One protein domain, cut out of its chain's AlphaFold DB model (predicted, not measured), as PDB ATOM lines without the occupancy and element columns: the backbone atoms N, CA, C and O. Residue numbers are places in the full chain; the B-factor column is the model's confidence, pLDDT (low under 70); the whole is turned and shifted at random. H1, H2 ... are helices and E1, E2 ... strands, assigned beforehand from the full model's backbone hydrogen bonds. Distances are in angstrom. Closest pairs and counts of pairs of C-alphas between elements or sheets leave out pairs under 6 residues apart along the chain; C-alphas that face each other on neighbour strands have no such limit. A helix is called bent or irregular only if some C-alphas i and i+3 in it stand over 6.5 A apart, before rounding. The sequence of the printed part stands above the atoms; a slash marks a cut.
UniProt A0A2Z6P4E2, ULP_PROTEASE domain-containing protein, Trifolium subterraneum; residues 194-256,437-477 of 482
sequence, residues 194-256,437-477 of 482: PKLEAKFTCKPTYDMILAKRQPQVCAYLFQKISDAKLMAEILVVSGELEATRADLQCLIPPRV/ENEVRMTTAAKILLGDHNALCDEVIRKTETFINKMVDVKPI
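AT A GLANCE: This is residues 194 to 256 and 437 to 477 of the 482 residues of the protein "ULP_PROTEASE domain-containing protein" of Trifolium subterraneum (UniProt A0A2Z6P4E2). Two long helices, H4 and H5, meet near their linked ends as a V, and the shorter H1 crosses both of them between the arms, near the middle of the whole. A small two-stranded hairpin, E1 and E2, lies by the corner of the V and leads into H3, which packs on H4, with the one-turn helix H2 at H3's first residues. The printed part has 104 residues with five named helices and two named strands, in the order H1, H2, E1, E2, H3, H4, H5; the sheet E1 - E2 is antiparallel and the class is mostly helix. It is compact, with a radius of gyration of the C-alphas of 13.4 A, and elongated, spanning 46 by 28 by 25 A.

HOW THE PARTS SIT: E1, residues 234 to 238, and E2, residues 241 to 244, form a hairpin, antiparallel at 166 degrees, with N 235 and O 243 at 3.0 A and N 238 and O 241 at 2.8 A, within hydrogen-bond range. The hub is H4, residues 437 to 450; its closest C-alpha pair with E1 is Leu 449 and Val 236, 6.4 A. H5, residues 457 to 472, touches H4 at a steep tilt of 64 degrees, opposite ways, closest at the C-alphas of Cys 457 and Leu 450, 5.3 A; H4 touches H5 with residues 449 to 450 alone, and H5 touches H4 with residues 457 to 461 alone. H1, residues 214 to 221, touches H4, about perpendicular at 82 degrees, closest at the C-alphas of Gln 214 and Ala 446, 5.2 A. H1 also touches H5, about perpendicular at 84 degrees, closest at the C-alphas of Tyr 220 and Thr 464, 5.5 A. H3, residues 245 to 251, touches H4's residues 441 to 445 alone, closest at the C-alphas of Leu 251 and Arg 441, 5.4 A, at a shallow tilt of 32 degrees, only just short of steep, opposite ways. H2, residues 228 to 231, only just touches H3, with 3 pairs of C-alphas within 8 A, the closest being Met 231 and Ala 246, 4.9 A. H3 and H5 are apart. Every O i to N i+4 pair is within hydrogen-bond range in H1, H4 and H5; H3 has 1 of 3, and 3 of 4 O i to N i+3 pairs; H2 is too short for an i+4 pair.

IN THESE COORDINATES: E1 is 11.2 A long and E2 10.4 A, first to last C-alpha. H5 is 22.7 A, H4 19.9 A, H1 and H3 10.5 A each, H2 5.0 A. H3 is irregular, but only just: C-alphas 247 and 250 are 6.7 A apart. H1 begins at C-alpha 214 (33.727, 26.718, -26.533), and H5 ends at C-alpha 472 (32.252, 36.566, -11.589).

THE WHOLE: The two farthest C-alphas, of Glu 240 and Ile 477, are 45.7 A apart. Residues 257 to 436 are not printed; C-alphas 256 and 437 are 11.7 A apart across this cut. Of the links printed whole, none is long. Residues 194 to 213 hold no named element. The mean pLDDT of the printed part is 85.5, with residues 194 to 201, 206 and 472 to 477 under 70.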
ATOM      1  N   PRO A 194      27.836  33.264 -18.284       47.00
ATOM      2  CA  PRO A 194      27.475  34.252 -17.275       47.00
ATOM      3  C   PRO A 194      26.592  35.332 -17.920       47.00
ATOM      4  O   PRO A 194      26.617  35.511 -19.142       47.00
ATOM      5  N   LYS A 195      25.796  36.058 -17.126       45.72
ATOM      6  CA  LYS A 195      24.856  37.069 -17.639       45.72
ATOM      7  C   LYS A 195      25.627  38.310 -18.130       45.72
ATOM      8  O   LYS A 195      25.791  39.310 -17.439       45.72
ATOM      9  N   LEU A 196      26.212  38.180 -19.318       50.66
ATOM     10  CA  LEU A 196      27.307  38.997 -19.839       50.66
ATOM     11  C   LEU A 196      26.786  40.121 -20.734       50.66
ATOM     12  O   LEU A 196      27.015  40.165 -21.948       50.66
ATOM     13  N   GLU A 197      26.044  41.047 -20.139       44.78
ATOM     14  CA  GLU A 197      25.288  42.029 -20.916       44.78
ATOM     15  C   GLU A 197      26.190  43.094 -21.584       44.78
ATOM     16  O   GLU A 197      25.922  43.453 -22.731       44.78
ATOM     17  N   ALA A 198      27.348  43.463 -21.010       45.75
ATOM     18  CA  ALA A 198      28.071  44.689 -21.409       45.75
ATOM     19  C   ALA A 198      29.448  44.582 -22.132       45.75
ATOM     20  O   ALA A 198      29.957  45.617 -22.565       45.75
ATOM     21  N   LYS A 199      30.112  43.413 -22.253       60.47
ATOM     22  CA  LYS A 199      31.583  43.362 -22.531       60.47
ATOM     23  C   LYS A 199      32.089  42.542 -23.739       60.47
ATOM     24  O   LYS A 199      33.284  42.262 -23.797       60.47
ATOM     25  N   PHE A 200      31.257  42.198 -24.726       69.12
ATOM     26  CA  PHE A 200      31.675  41.355 -25.868       69.12
ATOM     27  C   PHE A 200      31.343  41.978 -27.214       69.12
ATOM     28  O   PHE A 200      30.265  42.543 -27.384       69.12
ATOM     29  N   THR A 201      32.261  41.818 -28.164       68.25
ATOM     30  CA  THR A 201      32.096  42.241 -29.561       68.25
ATOM     31  C   THR A 201      31.302  41.207 -30.369       68.25
ATOM     32  O   THR A 201      30.610  41.564 -31.314       68.25
ATOM     33  N   CYS A 202      31.349  39.931 -29.974       72.19
ATOM     34  CA  CYS A 202      30.510  38.858 -30.508       72.19
ATOM     35  C   CYS A 202      30.088  37.929 -29.358       72.19
ATOM     36  O   CYS A 202      30.923  37.593 -28.516       72.19
ATOM     37  N   LYS A 203      28.809  37.539 -29.288       70.12
ATOM     38  CA  LYS A 203      28.256  36.722 -28.191       70.12
ATOM     39  C   LYS A 203      27.744  35.375 -28.712       70.12
ATOM     40  O   LYS A 203      27.067  35.371 -29.738       70.12
ATOM     41  N   PRO A 204      28.011  34.258 -28.013       73.12
ATOM     42  CA  PRO A 204      27.305  33.003 -28.248       73.12
ATOM     43  C   PRO A 204      25.800  33.182 -28.017       73.12
ATOM     44  O   PRO A 204      25.405  33.838 -27.050       73.12
ATOM     45  N   THR A 205      24.968  32.603 -28.879       72.06
ATOM     46  CA  THR A 205      23.502  32.599 -28.739       72.06
ATOM     47  C   THR A 205      23.001  31.192 -28.408       72.06
ATOM     48  O   THR A 205      23.671  30.203 -28.698       72.06
ATOM     49  N   TYR A 206      21.838  31.088 -27.754       65.69
ATOM     50  CA  TYR A 206      21.306  29.811 -27.249       65.69
ATOM     51  C   TYR A 206      20.963  28.788 -28.344       65.69
ATOM     52  O   TYR A 206      20.845  27.602 -28.051       65.69
ATOM     53  N   ASP A 207      20.796  29.233 -29.588       75.88
ATOM     54  CA  ASP A 207      20.546  28.390 -30.754       75.88
ATOM     55  C   ASP A 207      21.827  27.797 -31.371       75.88
ATOM     56  O   ASP A 207      21.716  26.968 -32.275       75.88
ATOM     57  N   MET A 208      23.022  28.188 -30.907       81.94
ATOM     58  CA  MET A 208      24.299  27.604 -31.341       81.94
ATOM     59  C   MET A 208      24.602  26.300 -30.593       81.94
ATOM     60  O   MET A 208      24.569  26.262 -29.360       81.94
ATOM     61  N   ILE A 209      25.002  25.247 -31.308       81.38
ATOM     62  CA  ILE A 209      25.357  23.955 -30.712       81.38
ATOM     63  C   ILE A 209      26.847  23.960 -30.334       81.38
ATOM     64  O   ILE A 209      27.708  23.454 -31.050       81.38
ATOM     65  N   LEU A 210      27.160  24.563 -29.183       81.50
ATOM     66  CA  LEU A 210      28.532  24.708 -28.679       81.50
ATOM     67  C   LEU A 210      28.832  23.769 -27.500       81.50
ATOM     68  O   LEU A 210      28.071  23.675 -26.537       81.50
ATOM     69  N   ALA A 211      29.998  23.119 -27.527       83.81
ATOM     70  CA  ALA A 211      30.481  22.299 -26.416       83.81
ATOM     71  C   ALA A 211      30.912  23.169 -25.217       83.81
ATOM     72  O   ALA A 211      31.395  24.281 -25.390       83.81
ATOM     73  N   LYS A 212      30.809  22.645 -23.987       82.12
ATOM     74  CA  LYS A 212      30.865  23.408 -22.715       82.12
ATOM     75  C   LYS A 212      31.966  24.483 -22.587       82.12
ATOM     76  O   LYS A 212      31.686  25.544 -22.038       82.12
ATOM     77  N   ARG A 213      33.195  24.233 -23.065       85.88
ATOM     78  CA  ARG A 213      34.320  25.199 -23.012       85.88
ATOM     79  C   ARG A 213      34.358  26.187 -24.194       85.88
ATOM     80  O   ARG A 213      34.983  27.238 -24.078       85.88
ATOM     81  N   GLN A 214      33.685  25.898 -25.312       90.31
ATOM     82  CA  GLN A 214      33.727  26.718 -26.533       90.31
ATOM     83  C   GLN A 214      33.166  28.142 -26.328       90.31
ATOM     84  O   GLN A 214      33.866  29.090 -26.688       90.31
ATOM     85  N   PRO A 215      31.999  28.359 -25.675       88.56
ATOM     86  CA  PRO A 215      31.507  29.709 -25.386       88.56
ATOM     87  C   PRO A 215      32.488  30.535 -24.547       88.56
ATOM     88  O   PRO A 215      32.587  31.744 -24.736       88.56
ATOM     89  N   GLN A 216      33.225  29.888 -23.639       88.81
ATOM     90  CA  GLN A 216      34.149  30.546 -22.714       88.81
ATOM     91  C   GLN A 216      35.405  31.044 -23.440       88.81
ATOM     92  O   GLN A 216      35.771  32.207 -23.273       88.81
ATOM     93  N   VAL A 217      36.028  30.220 -24.295       92.69
ATOM     94  CA  VAL A 217      37.193  30.663 -25.087       92.69
ATOM     95  C   VAL A 217      36.813  31.689 -26.154       92.69
ATOM     96  O   VAL A 217      37.570  32.626 -26.387       92.69
ATOM     97  N   CYS A 218      35.622  31.592 -26.754       92.81
ATOM     98  CA  CYS A 218      35.119  32.615 -27.672       92.81
ATOM     99  C   CYS A 218      34.820  33.935 -26.949       92.81
ATOM    100  O   CYS A 218      35.131  35.002 -27.473       92.81
ATOM    101  N   ALA A 219      34.275  33.878 -25.729       89.19
ATOM    102  CA  ALA A 219      34.117  35.048 -24.874       89.19
ATOM    103  C   ALA A 219      35.484  35.679 -24.555       89.19
ATOM    104  O   ALA A 219      35.656  36.881 -24.757       89.19
ATOM    105  N   TYR A 220      36.476  34.881 -24.148       91.94
ATOM    106  CA  TYR A 220      37.840  35.371 -23.946       91.94
ATOM    107  C   TYR A 220      38.423  35.984 -25.224       91.94
ATOM    108  O   TYR A 220      38.996  37.063 -25.154       91.94
ATOM    109  N   LEU A 221      38.249  35.373 -26.399       94.12
ATOM    110  CA  LEU A 221      38.761  35.878 -27.680       94.12
ATOM    111  C   LEU A 221      38.124  37.215 -28.108       94.12
ATOM    112  O   LEU A 221      38.833  38.131 -28.541       94.12
ATOM    113  N   PHE A 222      36.798  37.323 -27.991       92.06
ATOM    114  CA  PHE A 222      35.987  38.435 -28.502       92.06
ATOM    115  C   PHE A 222      35.539  39.431 -27.419       92.06
ATOM    116  O   PHE A 222      34.589  40.197 -27.623       92.06
ATOM    117  N   GLN A 223      36.210  39.445 -26.265       88.12
ATOM    118  CA  GLN A 223      36.032  40.482 -25.249       88.12
ATOM    119  C   GLN A 223      36.308  41.882 -25.844       88.12
ATOM    120  O   GLN A 223      37.212  42.072 -26.660       88.12
ATOM    121  N   LYS A 224      35.521  42.881 -25.440       81.56
ATOM    122  CA  LYS A 224      35.619  44.262 -25.938       81.56
ATOM    123  C   LYS A 224      36.882  44.932 -25.377       81.56
ATOM    124  O   LYS A 224      36.977  45.144 -24.170       81.56
ATOM    125  N   ILE A 225      37.844  45.250 -26.245       75.12
ATOM    126  CA  ILE A 225      39.182  45.759 -25.894       75.12
ATOM    127  C   ILE A 225      39.542  46.964 -26.773       75.12
ATOM    128  O   ILE A 225      39.346  46.909 -27.985       75.12
ATOM    129  N   SER A 226      40.157  47.985 -26.166       72.50
ATOM    130  CA  SER A 226      40.884  49.065 -26.866       72.50
ATOM    131  C   SER A 226      42.411  49.002 -26.665       72.50
ATOM    132  O   SER A 226      43.141  49.793 -27.252       72.50
ATOM    133  N   ASP A 227      42.901  48.084 -25.827       85.81
ATOM    134  CA  ASP A 227      44.327  47.854 -25.562       85.81
ATOM    135  C   ASP A 227      45.018  47.134 -26.735       85.81
ATOM    136  O   ASP A 227      44.747  45.965 -27.030       85.81
ATOM    137  N   ALA A 228      45.954  47.835 -27.376       88.56
ATOM    138  CA  ALA A 228      46.772  47.313 -28.464       88.56
ATOM    139  C   ALA A 228      47.675  46.142 -28.031       88.56
ATOM    140  O   ALA A 228      47.884  45.217 -28.817       88.56
ATOM    141  N   LYS A 229      48.166  46.128 -26.781       89.62
ATOM    142  CA  LYS A 229      49.037  45.059 -26.269       89.62
ATOM    143  C   LYS A 229      48.300  43.726 -26.209       89.62
ATOM    144  O   LYS A 229      48.864  42.696 -26.562       89.62
ATOM    145  N   LEU A 230      47.033  43.749 -25.798       90.06
ATOM    146  CA  LEU A 230      46.198  42.555 -25.744       90.06
ATOM    147  C   LEU A 230      45.731  42.105 -27.139       90.06
ATOM    148  O   LEU A 230      45.565  40.912 -27.360       90.06
ATOM    149  N   MET A 231      45.578  43.021 -28.103       93.88
ATOM    150  CA  MET A 231      45.335  42.661 -29.510       93.88
ATOM    151  C   MET A 231      46.545  41.990 -30.178       93.88
ATOM    152  O   MET A 231      46.354  41.097 -31.001       93.88
ATOM    153  N   ALA A 232      47.767  42.362 -29.791       95.62
ATOM    154  CA  ALA A 232      49.009  41.724 -30.235       95.62
ATOM    155  C   ALA A 232      49.318  40.383 -29.530       95.62
ATOM    156  O   ALA A 232      50.339  39.760 -29.809       95.62
ATOM    157  N   GLU A 233      48.464  39.921 -28.612       96.88
ATOM    158  CA  GLU A 233      48.634  38.631 -27.941       96.88
ATOM    159  C   GLU A 233      48.562  37.470 -28.941       96.88
ATOM    160  O   GLU A 233      47.530  37.279 -29.583       96.88
ATOM    161  N   ILE A 234      49.618  36.658 -29.027       98.12
ATOM    162  CA  ILE A 234      49.603  35.390 -29.766       98.12
ATOM    163  C   ILE A 234      48.711  34.394 -29.010       98.12
ATOM    164  O   ILE A 234      48.915  34.137 -27.821       98.12
ATOM    165  N   LEU A 235      47.704  33.858 -29.703       98.25
ATOM    166  CA  LEU A 235      46.737  32.891 -29.165       98.25
ATOM    167  C   LEU A 235      46.831  31.518 -29.839       98.25
ATOM    168  O   LEU A 235      46.307  30.540 -29.305       98.25
ATOM    169  N   VAL A 236      47.485  31.442 -31.001       98.44
ATOM    170  CA  VAL A 236      47.694  30.193 -31.736       98.44
ATOM    171  C   VAL A 236      49.141  30.101 -32.192       98.44
ATOM    172  O   VAL A 236      49.647  31.049 -32.789       98.44
ATOM    173  N   VAL A 237      49.763  28.948 -31.947       97.94
ATOM    174  CA  VAL A 237      51.036  28.532 -32.552       97.94
ATOM    175  C   VAL A 237      50.853  27.103 -33.062       97.94
ATOM    176  O   VAL A 237      50.597  26.198 -32.270       97.94
ATOM    177  N   SER A 238      50.950  26.895 -34.376       94.19
ATOM    178  CA  SER A 238      50.727  25.598 -35.032       94.19
ATOM    179  C   SER A 238      51.815  25.312 -36.072       94.19
ATOM    180  O   SER A 238      51.691  25.621 -37.261       94.19
ATOM    181  N   GLY A 239      52.929  24.741 -35.608       89.44
ATOM    182  CA  GLY A 239      54.161  24.655 -36.393       89.44
ATOM    183  C   GLY A 239      54.741  26.051 -36.629       89.44
ATOM    184  O   GLY A 239      55.001  26.772 -35.675       89.44
ATOM    185  N   GLU A 240      54.908  26.433 -37.895       91.38
ATOM    186  CA  GLU A 240      55.397  27.760 -38.313       91.38
ATOM    187  C   GLU A 240      54.292  28.836 -38.364       91.38
ATOM    188  O   GLU A 240      54.563  29.992 -38.681       91.38
ATOM    189  N   LEU A 241      53.031  28.469 -38.100       95.69
ATOM    190  CA  LEU A 241      51.899  29.394 -38.141       95.69
ATOM    191  C   LEU A 241      51.650  30.004 -36.764       95.69
ATOM    192  O   LEU A 241      51.263  29.294 -35.835       95.69
ATOM    193  N   GLU A 242      51.773  31.321 -36.664       97.75
ATOM    194  CA  GLU A 242      51.344  32.097 -35.500       97.75
ATOM    195  C   GLU A 242      50.099  32.924 -35.845       97.75
ATOM    196  O   GLU A 242      49.947  33.399 -36.972       97.75
ATOM    197  N   ALA A 243      49.199  33.114 -34.878       98.50
ATOM    198  CA  ALA A 243      48.103  34.070 -35.011       98.50
ATOM    199  C   ALA A 243      47.851  34.834 -33.714       98.50
ATOM    200  O   ALA A 243      47.692  34.258 -32.628       98.50
ATOM    201  N   THR A 244      47.761  36.154 -33.852       97.94
ATOM    202  CA  THR A 244      47.394  37.051 -32.763       97.94
ATOM    203  C   THR A 244      45.883  37.095 -32.550       97.94
ATOM    204  O   THR A 244      45.074  36.743 -33.415       97.94
ATOM    205  N   ARG A 245      45.467  37.627 -31.400       97.06
ATOM    206  CA  ARG A 245      44.083  38.026 -31.142       97.06
ATOM    207  C   ARG A 245      43.542  38.928 -32.249       97.06
ATOM    208  O   ARG A 245      42.393  38.731 -32.650       97.06
ATOM    209  N   ALA A 246      44.348  39.873 -32.750       96.12
ATOM    210  CA  ALA A 246      43.998  40.757 -33.861       96.12
ATOM    211  C   ALA A 246      43.711  39.978 -35.156       96.12
ATOM    212  O   ALA A 246      42.739  40.295 -35.849       96.12
ATOM    213  N   ASP A 247      44.489  38.934 -35.456       97.50
ATOM    214  CA  ASP A 247      44.326  38.072 -36.638       97.50
ATOM    215  C   ASP A 247      43.040  37.245 -36.602       97.50
ATOM    216  O   ASP A 247      42.368  37.081 -37.624       97.50
ATOM    217  N   LEU A 248      42.622  36.826 -35.412       97.50
ATOM    218  CA  LEU A 248      41.376  36.090 -35.213       97.50
ATOM    219  C   LEU A 248      40.126  36.991 -35.172       97.50
ATOM    220  O   LEU A 248      39.012  36.488 -35.321       97.50
ATOM    221  N   GLN A 249      40.257  38.323 -35.056       95.25
ATOM    222  CA  GLN A 249      39.087  39.224 -35.040       95.25
ATOM    223  C   GLN A 249      38.265  39.200 -36.341       95.25
ATOM    224  O   GLN A 249      37.138  39.684 -36.333       95.25
ATOM    225  N   CYS A 250      38.772  38.670 -37.461       95.69
ATOM    226  CA  CYS A 250      37.979  38.530 -38.690       95.69
ATOM    227  C   CYS A 250      36.858  37.481 -38.581       95.69
ATOM    228  O   CYS A 250      35.934  37.494 -39.386       95.69
ATOM    229  N   LEU A 251      36.884  36.628 -37.550       96.56
ATOM    230  CA  LEU A 251      35.776  35.732 -37.224       96.56
ATOM    231  C   LEU A 251      34.560  36.481 -36.643       96.56
ATOM    232  O   LEU A 251      33.467  35.931 -36.662       96.56
ATOM    233  N   ILE A 252      34.691  37.742 -36.215       93.50
ATOM    234  CA  ILE A 252      33.557  38.571 -35.769       93.50
ATOM    235  C   ILE A 252      32.724  39.033 -36.986       93.50
ATOM    236  O   ILE A 252      33.283  39.683 -37.872       93.50
ATOM    237  N   PRO A 253      31.400  38.787 -37.042       90.75
ATOM    238  CA  PRO A 253      30.533  39.333 -38.089       90.75
ATOM    239  C   PRO A 253      30.531  40.876 -38.116       90.75
ATOM    240  O   PRO A 253      30.632  41.497 -37.056       90.75
ATOM    241  N   PRO A 254      30.381  41.527 -39.283       91.69
ATOM    242  CA  PRO A 254      30.266  40.964 -40.632       91.69
ATOM    243  C   PRO A 254      31.633  40.872 -41.346       91.69
ATOM    244  O   PRO A 254      31.725  41.071 -42.552       91.69
ATOM    245  N   ARG A 255      32.742  40.668 -40.620       93.88
ATOM    246  CA  ARG A 255      34.087  40.781 -41.210       93.88
ATOM    247  C   ARG A 255      34.391  39.617 -42.157       93.88
ATOM    248  O   ARG A 255      34.067  38.462 -41.866       93.88
ATOM    249  N   VAL A 256      35.075  39.934 -43.255       94.62
ATOM    250  CA  VAL A 256      35.565  38.967 -44.246       94.62
ATOM    251  C   VAL A 256      36.630  38.064 -43.619       94.62
ATOM    252  O   VAL A 256      37.563  38.548 -42.974       94.62
ATOM    253  N   GLU A 437      25.848  31.293 -40.029       91.50
ATOM    254  CA  GLU A 437      27.117  32.033 -40.098       91.50
ATOM    255  C   GLU A 437      27.776  32.273 -38.729       91.50
ATOM    256  O   GLU A 437      28.964  31.997 -38.551       91.50
ATOM    257  N   ASN A 438      27.007  32.721 -37.735       91.38
ATOM    258  CA  ASN A 438      27.540  32.987 -36.399       91.38
ATOM    259  C   ASN A 438      27.998  31.703 -35.683       91.38
ATOM    260  O   ASN A 438      28.991  31.732 -34.957       91.38
ATOM    261  N   GLU A 439      27.319  30.574 -35.910       92.00
ATOM    262  CA  GLU A 439      27.694  29.277 -35.342       92.00
ATOM    263  C   GLU A 439      28.982  28.753 -35.995       92.00
ATOM    264  O   GLU A 439      29.898  28.352 -35.278       92.00
ATOM    265  N   VAL A 440      29.127  28.854 -37.323       94.69
ATOM    266  CA  VAL A 440      30.366  28.471 -38.038       94.69
ATOM    267  C   VAL A 440      31.553  29.327 -37.597       94.69
ATOM    268  O   VAL A 440      32.629  28.800 -37.316       94.69
ATOM    269  N   ARG A 441      31.365  30.645 -37.460       96.19
ATOM    270  CA  ARG A 441      32.402  31.562 -36.956       96.19
ATOM    271  C   ARG A 441      32.840  31.212 -35.526       96.19
ATOM    272  O   ARG A 441      34.039  31.132 -35.260       96.19
ATOM    273  N   MET A 442      31.893  30.958 -34.618       94.00
ATOM    274  CA  MET A 442      32.180  30.592 -33.221       94.00
ATOM    275  C   MET A 442      32.834  29.214 -33.087       94.00
ATOM    276  O   MET A 442      33.842  29.071 -32.397       94.00
ATOM    277  N   THR A 443      32.291  28.202 -33.765       95.00
ATOM    278  CA  THR A 443      32.848  26.842 -33.761       95.00
ATOM    279  C   THR A 443      34.247  26.813 -34.367       95.00
ATOM    280  O   THR A 443      35.131  26.208 -33.767       95.00
ATOM    281  N   THR A 444      34.494  27.534 -35.469       97.25
ATOM    282  CA  THR A 444      35.841  27.696 -36.046       97.25
ATOM    283  C   THR A 444      36.799  28.339 -35.044       97.25
ATOM    284  O   THR A 444      37.871  27.791 -34.793       97.25
ATOM    285  N   ALA A 445      36.411  29.461 -34.424       97.31
ATOM    286  CA  ALA A 445      37.233  30.144 -33.424       97.31
ATOM    287  C   ALA A 445      37.622  29.210 -32.267       97.31
ATOM    288  O   ALA A 445      38.795  29.108 -31.911       97.31
ATOM    289  N   ALA A 446      36.648  28.484 -31.713       96.56
ATOM    290  CA  ALA A 446      36.896  27.554 -30.623       96.56
ATOM    291  C   ALA A 446      37.734  26.339 -31.059       96.56
ATOM    292  O   ALA A 446      38.623  25.936 -30.318       96.56
ATOM    293  N   LYS A 447      37.495  25.777 -32.255       96.12
ATOM    294  CA  LYS A 447      38.268  24.652 -32.819       96.12
ATOM    295  C   LYS A 447      39.734  25.019 -33.073       96.12
ATOM    296  O   LYS A 447      40.605  24.190 -32.828       96.12
ATOM    297  N   ILE A 448      40.004  26.246 -33.522       97.50
ATOM    298  CA  ILE A 448      41.363  26.776 -33.709       97.50
ATOM    299  C   ILE A 448      42.063  26.989 -32.355       97.50
ATOM    300  O   ILE A 448      43.219  26.611 -32.195       97.50
ATOM    301  N   LEU A 449      41.372  27.551 -31.358       97.56
ATOM    302  CA  LEU A 449      41.976  27.814 -30.046       97.56
ATOM    303  C   LEU A 449      42.208  26.548 -29.206       97.56
ATOM    304  O   LEU A 449      43.232  26.465 -28.533       97.56
ATOM    305  N   LEU A 450      41.265  25.597 -29.229       95.94
ATOM    306  CA  LEU A 450      41.238  24.414 -28.352       95.94
ATOM    307  C   LEU A 450      41.766  23.119 -28.988       95.94
ATOM    308  O   LEU A 450      41.852  22.111 -28.295       95.94
ATOM    309  N   GLY A 451      42.028  23.090 -30.296       92.31
ATOM    310  CA  GLY A 451      42.468  21.865 -30.967       92.31
ATOM    311  C   GLY A 451      43.940  21.547 -30.700       92.31
ATOM    312  O   GLY A 451      44.760  22.461 -30.710       92.31
ATOM    313  N   ASP A 452      44.277  20.262 -30.596       90.81
ATOM    314  CA  ASP A 452      45.614  19.721 -30.272       90.81
ATOM    315  C   ASP A 452      46.769  20.345 -31.089       90.81
ATOM    316  O   ASP A 452      47.847  20.607 -30.564       90.81
ATOM    317  N   HIS A 453      46.501  20.709 -32.350       92.38
ATOM    318  CA  HIS A 453      47.409  21.444 -33.244       92.38
ATOM    319  C   HIS A 453      47.914  22.809 -32.722       92.38
ATOM    320  O   HIS A 453      48.814  23.384 -33.340       92.38
ATOM    321  N   ASN A 454      47.313  23.370 -31.666       97.00
ATOM    322  CA  ASN A 454      47.689  24.647 -31.068       97.00
ATOM    323  C   ASN A 454      48.555  24.420 -29.821       97.00
ATOM    324  O   ASN A 454      48.041  24.110 -28.747       97.00
ATOM    325  N   ALA A 455      49.853  24.700 -29.928       96.94
ATOM    326  CA  ALA A 455      50.802  24.591 -28.819       96.94
ATOM    327  C   ALA A 455      50.496  25.535 -27.633       96.94
ATOM    328  O   ALA A 455      51.058  25.362 -26.553       96.94
ATOM    329  N   LEU A 456      49.607  26.523 -27.808       97.88
ATOM    330  CA  LEU A 456      49.141  27.423 -26.748       97.88
ATOM    331  C   LEU A 456      47.788  27.019 -26.130       97.88
ATOM    332  O   LEU A 456      47.274  27.777 -25.309       97.88
ATOM    333  N   CYS A 457      47.205  25.866 -26.482       96.62
ATOM    334  CA  CYS A 457      45.869  25.447 -26.026       96.62
ATOM    335  C   CYS A 457      45.690  25.547 -24.495       96.62
ATOM    336  O   CYS A 457      44.797  26.258 -24.024       96.62
ATOM    337  N   ASP A 458      46.585  24.936 -23.711       97.38
ATOM    338  CA  ASP A 458      46.528  24.964 -22.239       97.38
ATOM    339  C   ASP A 458      46.650  26.384 -21.663       97.38
ATOM    340  O   ASP A 458      45.951  26.753 -20.716       97.38
ATOM    341  N   GLU A 459      47.500  27.220 -22.260       97.62
ATOM    342  CA  GLU A 459      47.697  28.609 -21.838       97.62
ATOM    343  C   GLU A 459      46.472  29.478 -22.169       97.62
ATOM    344  O   GLU A 459      46.061  30.309 -21.355       97.62
ATOM    345  N   VAL A 460      45.826  29.249 -23.317       97.12
ATOM    346  CA  VAL A 460      44.543  29.874 -23.682       97.12
ATOM    347  C   VAL A 460      43.432  29.438 -22.724       97.12
ATOM    348  O   VAL A 460      42.644  30.284 -22.294       97.12
ATOM    349  N   ILE A 461      43.378  28.160 -22.335       96.12
ATOM    350  CA  ILE A 461      42.426  27.652 -21.336       96.12
ATOM    351  C   ILE A 461      42.647  28.350 -19.987       96.12
ATOM    352  O   ILE A 461      41.714  28.948 -19.447       96.12
ATOM    353  N   ARG A 462      43.884  28.368 -19.480       96.62
ATOM    354  CA  ARG A 462      44.246  28.994 -18.196       96.62
ATOM    355  C   ARG A 462      43.943  30.497 -18.165       96.62
ATOM    356  O   ARG A 462      43.428  31.026 -17.172       96.62
ATOM    357  N   LYS A 463      44.229  31.209 -19.261       94.88
ATOM    358  CA  LYS A 463      43.878  32.628 -19.435       94.88
ATOM    359  C   LYS A 463      42.366  32.846 -19.500       94.88
ATOM    360  O   LYS A 463      41.871  33.777 -18.868       94.88
ATOM    361  N   THR A 464      41.635  31.967 -20.186       93.19
ATOM    362  CA  THR A 464      40.165  31.989 -20.244       93.19
ATOM    363  C   THR A 464      39.555  31.811 -18.855       93.19
ATOM    364  O   THR A 464      38.695  32.594 -18.463       93.19
ATOM    365  N   GLU A 465      40.028  30.846 -18.066       92.62
ATOM    366  CA  GLU A 465      39.564  30.622 -16.689       92.62
ATOM    367  C   GLU A 465      39.862  31.841 -15.794       92.62
ATOM    368  O   GLU A 465      38.979  32.329 -15.087       92.62
ATOM    369  N   THR A 466      41.059  32.427 -15.917       92.00
ATOM    370  CA  THR A 466      41.428  33.683 -15.232       92.00
ATOM    371  C   THR A 466      40.504  34.850 -15.614       92.00
ATOM    372  O   THR A 466      40.135  35.662 -14.765       92.00
ATOM    373  N   PHE A 467      40.134  34.956 -16.892       88.50
ATOM    374  CA  PHE A 467      39.226  35.979 -17.410       88.50
ATOM    375  C   PHE A 467      37.792  35.802 -16.891       88.50
ATOM    376  O   PHE A 467      37.193  36.774 -16.432       88.50
ATOM    377  N   ILE A 468      37.264  34.574 -16.906       85.69
ATOM    378  CA  ILE A 468      35.916  34.268 -16.410       85.69
ATOM    379  C   ILE A 468      35.813  34.532 -14.903       85.69
ATOM    380  O   ILE A 468      34.864  35.190 -14.481       85.69
ATOM    381  N   ASN A 469      36.799  34.123 -14.098       85.94
ATOM    382  CA  ASN A 469      36.784  34.367 -12.649       85.94
ATOM    383  C   ASN A 469      36.729  35.874 -12.331       85.94
ATOM    384  O   ASN A 469      35.840  36.319 -11.609       85.94
ATOM    385  N   LYS A 470      37.559  36.688 -13.004       83.25
ATOM    386  CA  LYS A 470      37.523  38.163 -12.902       83.25
ATOM    387  C   LYS A 470      36.187  38.796 -13.310       83.25
ATOM    388  O   LYS A 470      35.949  39.957 -12.982       83.25
ATOM    389  N   MET A 471      35.343  38.094 -14.067       73.75
ATOM    390  CA  MET A 471      33.993  38.552 -14.410       73.75
ATOM    391  C   MET A 471      32.939  38.135 -13.385       73.75
ATOM    392  O   MET A 471      31.959  38.856 -13.233       73.75
ATOM    393  N   VAL A 472      33.137  37.019 -12.678       66.00
ATOM    394  CA  VAL A 472      32.252  36.566 -11.589       66.00
ATOM    395  C   VAL A 472      32.442  37.419 -10.328       66.00
ATOM    396  O   VAL A 472      31.464  37.706  -9.644       66.00
ATOM    397  N   ASP A 473      33.658  37.914 -10.076       56.91
ATOM    398  CA  ASP A 473      33.952  38.838  -8.966       56.91
ATOM    399  C   ASP A 473      33.349  40.250  -9.152       56.91
ATOM    400  O   ASP A 473      33.349  41.072  -8.228       56.91
ATOM    401  N   VAL A 474      32.799  40.561 -10.333       53.69
ATOM    402  CA  VAL A 474      32.008  41.781 -10.537       53.69
ATOM    403  C   VAL A 474      30.631  41.553  -9.916       53.69
ATOM    404  O   VAL A 474      29.786  40.882 -10.507       53.69
ATOM    405  N   LYS A 475      30.430  42.113  -8.712       39.59
ATOM    406  CA  LYS A 475      29.188  42.016  -7.923       39.59
ATOM    407  C   LYS A 475      27.926  42.117  -8.794       39.59
ATOM    408  O   LYS A 475      27.896  42.959  -9.699       39.59
ATOM    409  N   PRO A 476      26.852  41.369  -8.467       36.56
ATOM    410  CA  PRO A 476      25.536  41.647  -9.022       36.56
ATOM    411  C   PRO A 476      25.218  43.126  -8.818       36.56
ATOM    412  O   PRO A 476      25.372  43.644  -7.708       36.56
ATOM    413  N   ILE A 477      24.783  43.793  -9.884       35.31
ATOM    414  CA  ILE A 477      24.144  45.099  -9.757       35.31
ATOM    415  C   ILE A 477      22.934  44.856  -8.857       35.31
ATOM    416  O   ILE A 477      22.047  44.079  -9.220       35.31
TER     417      ILE A 477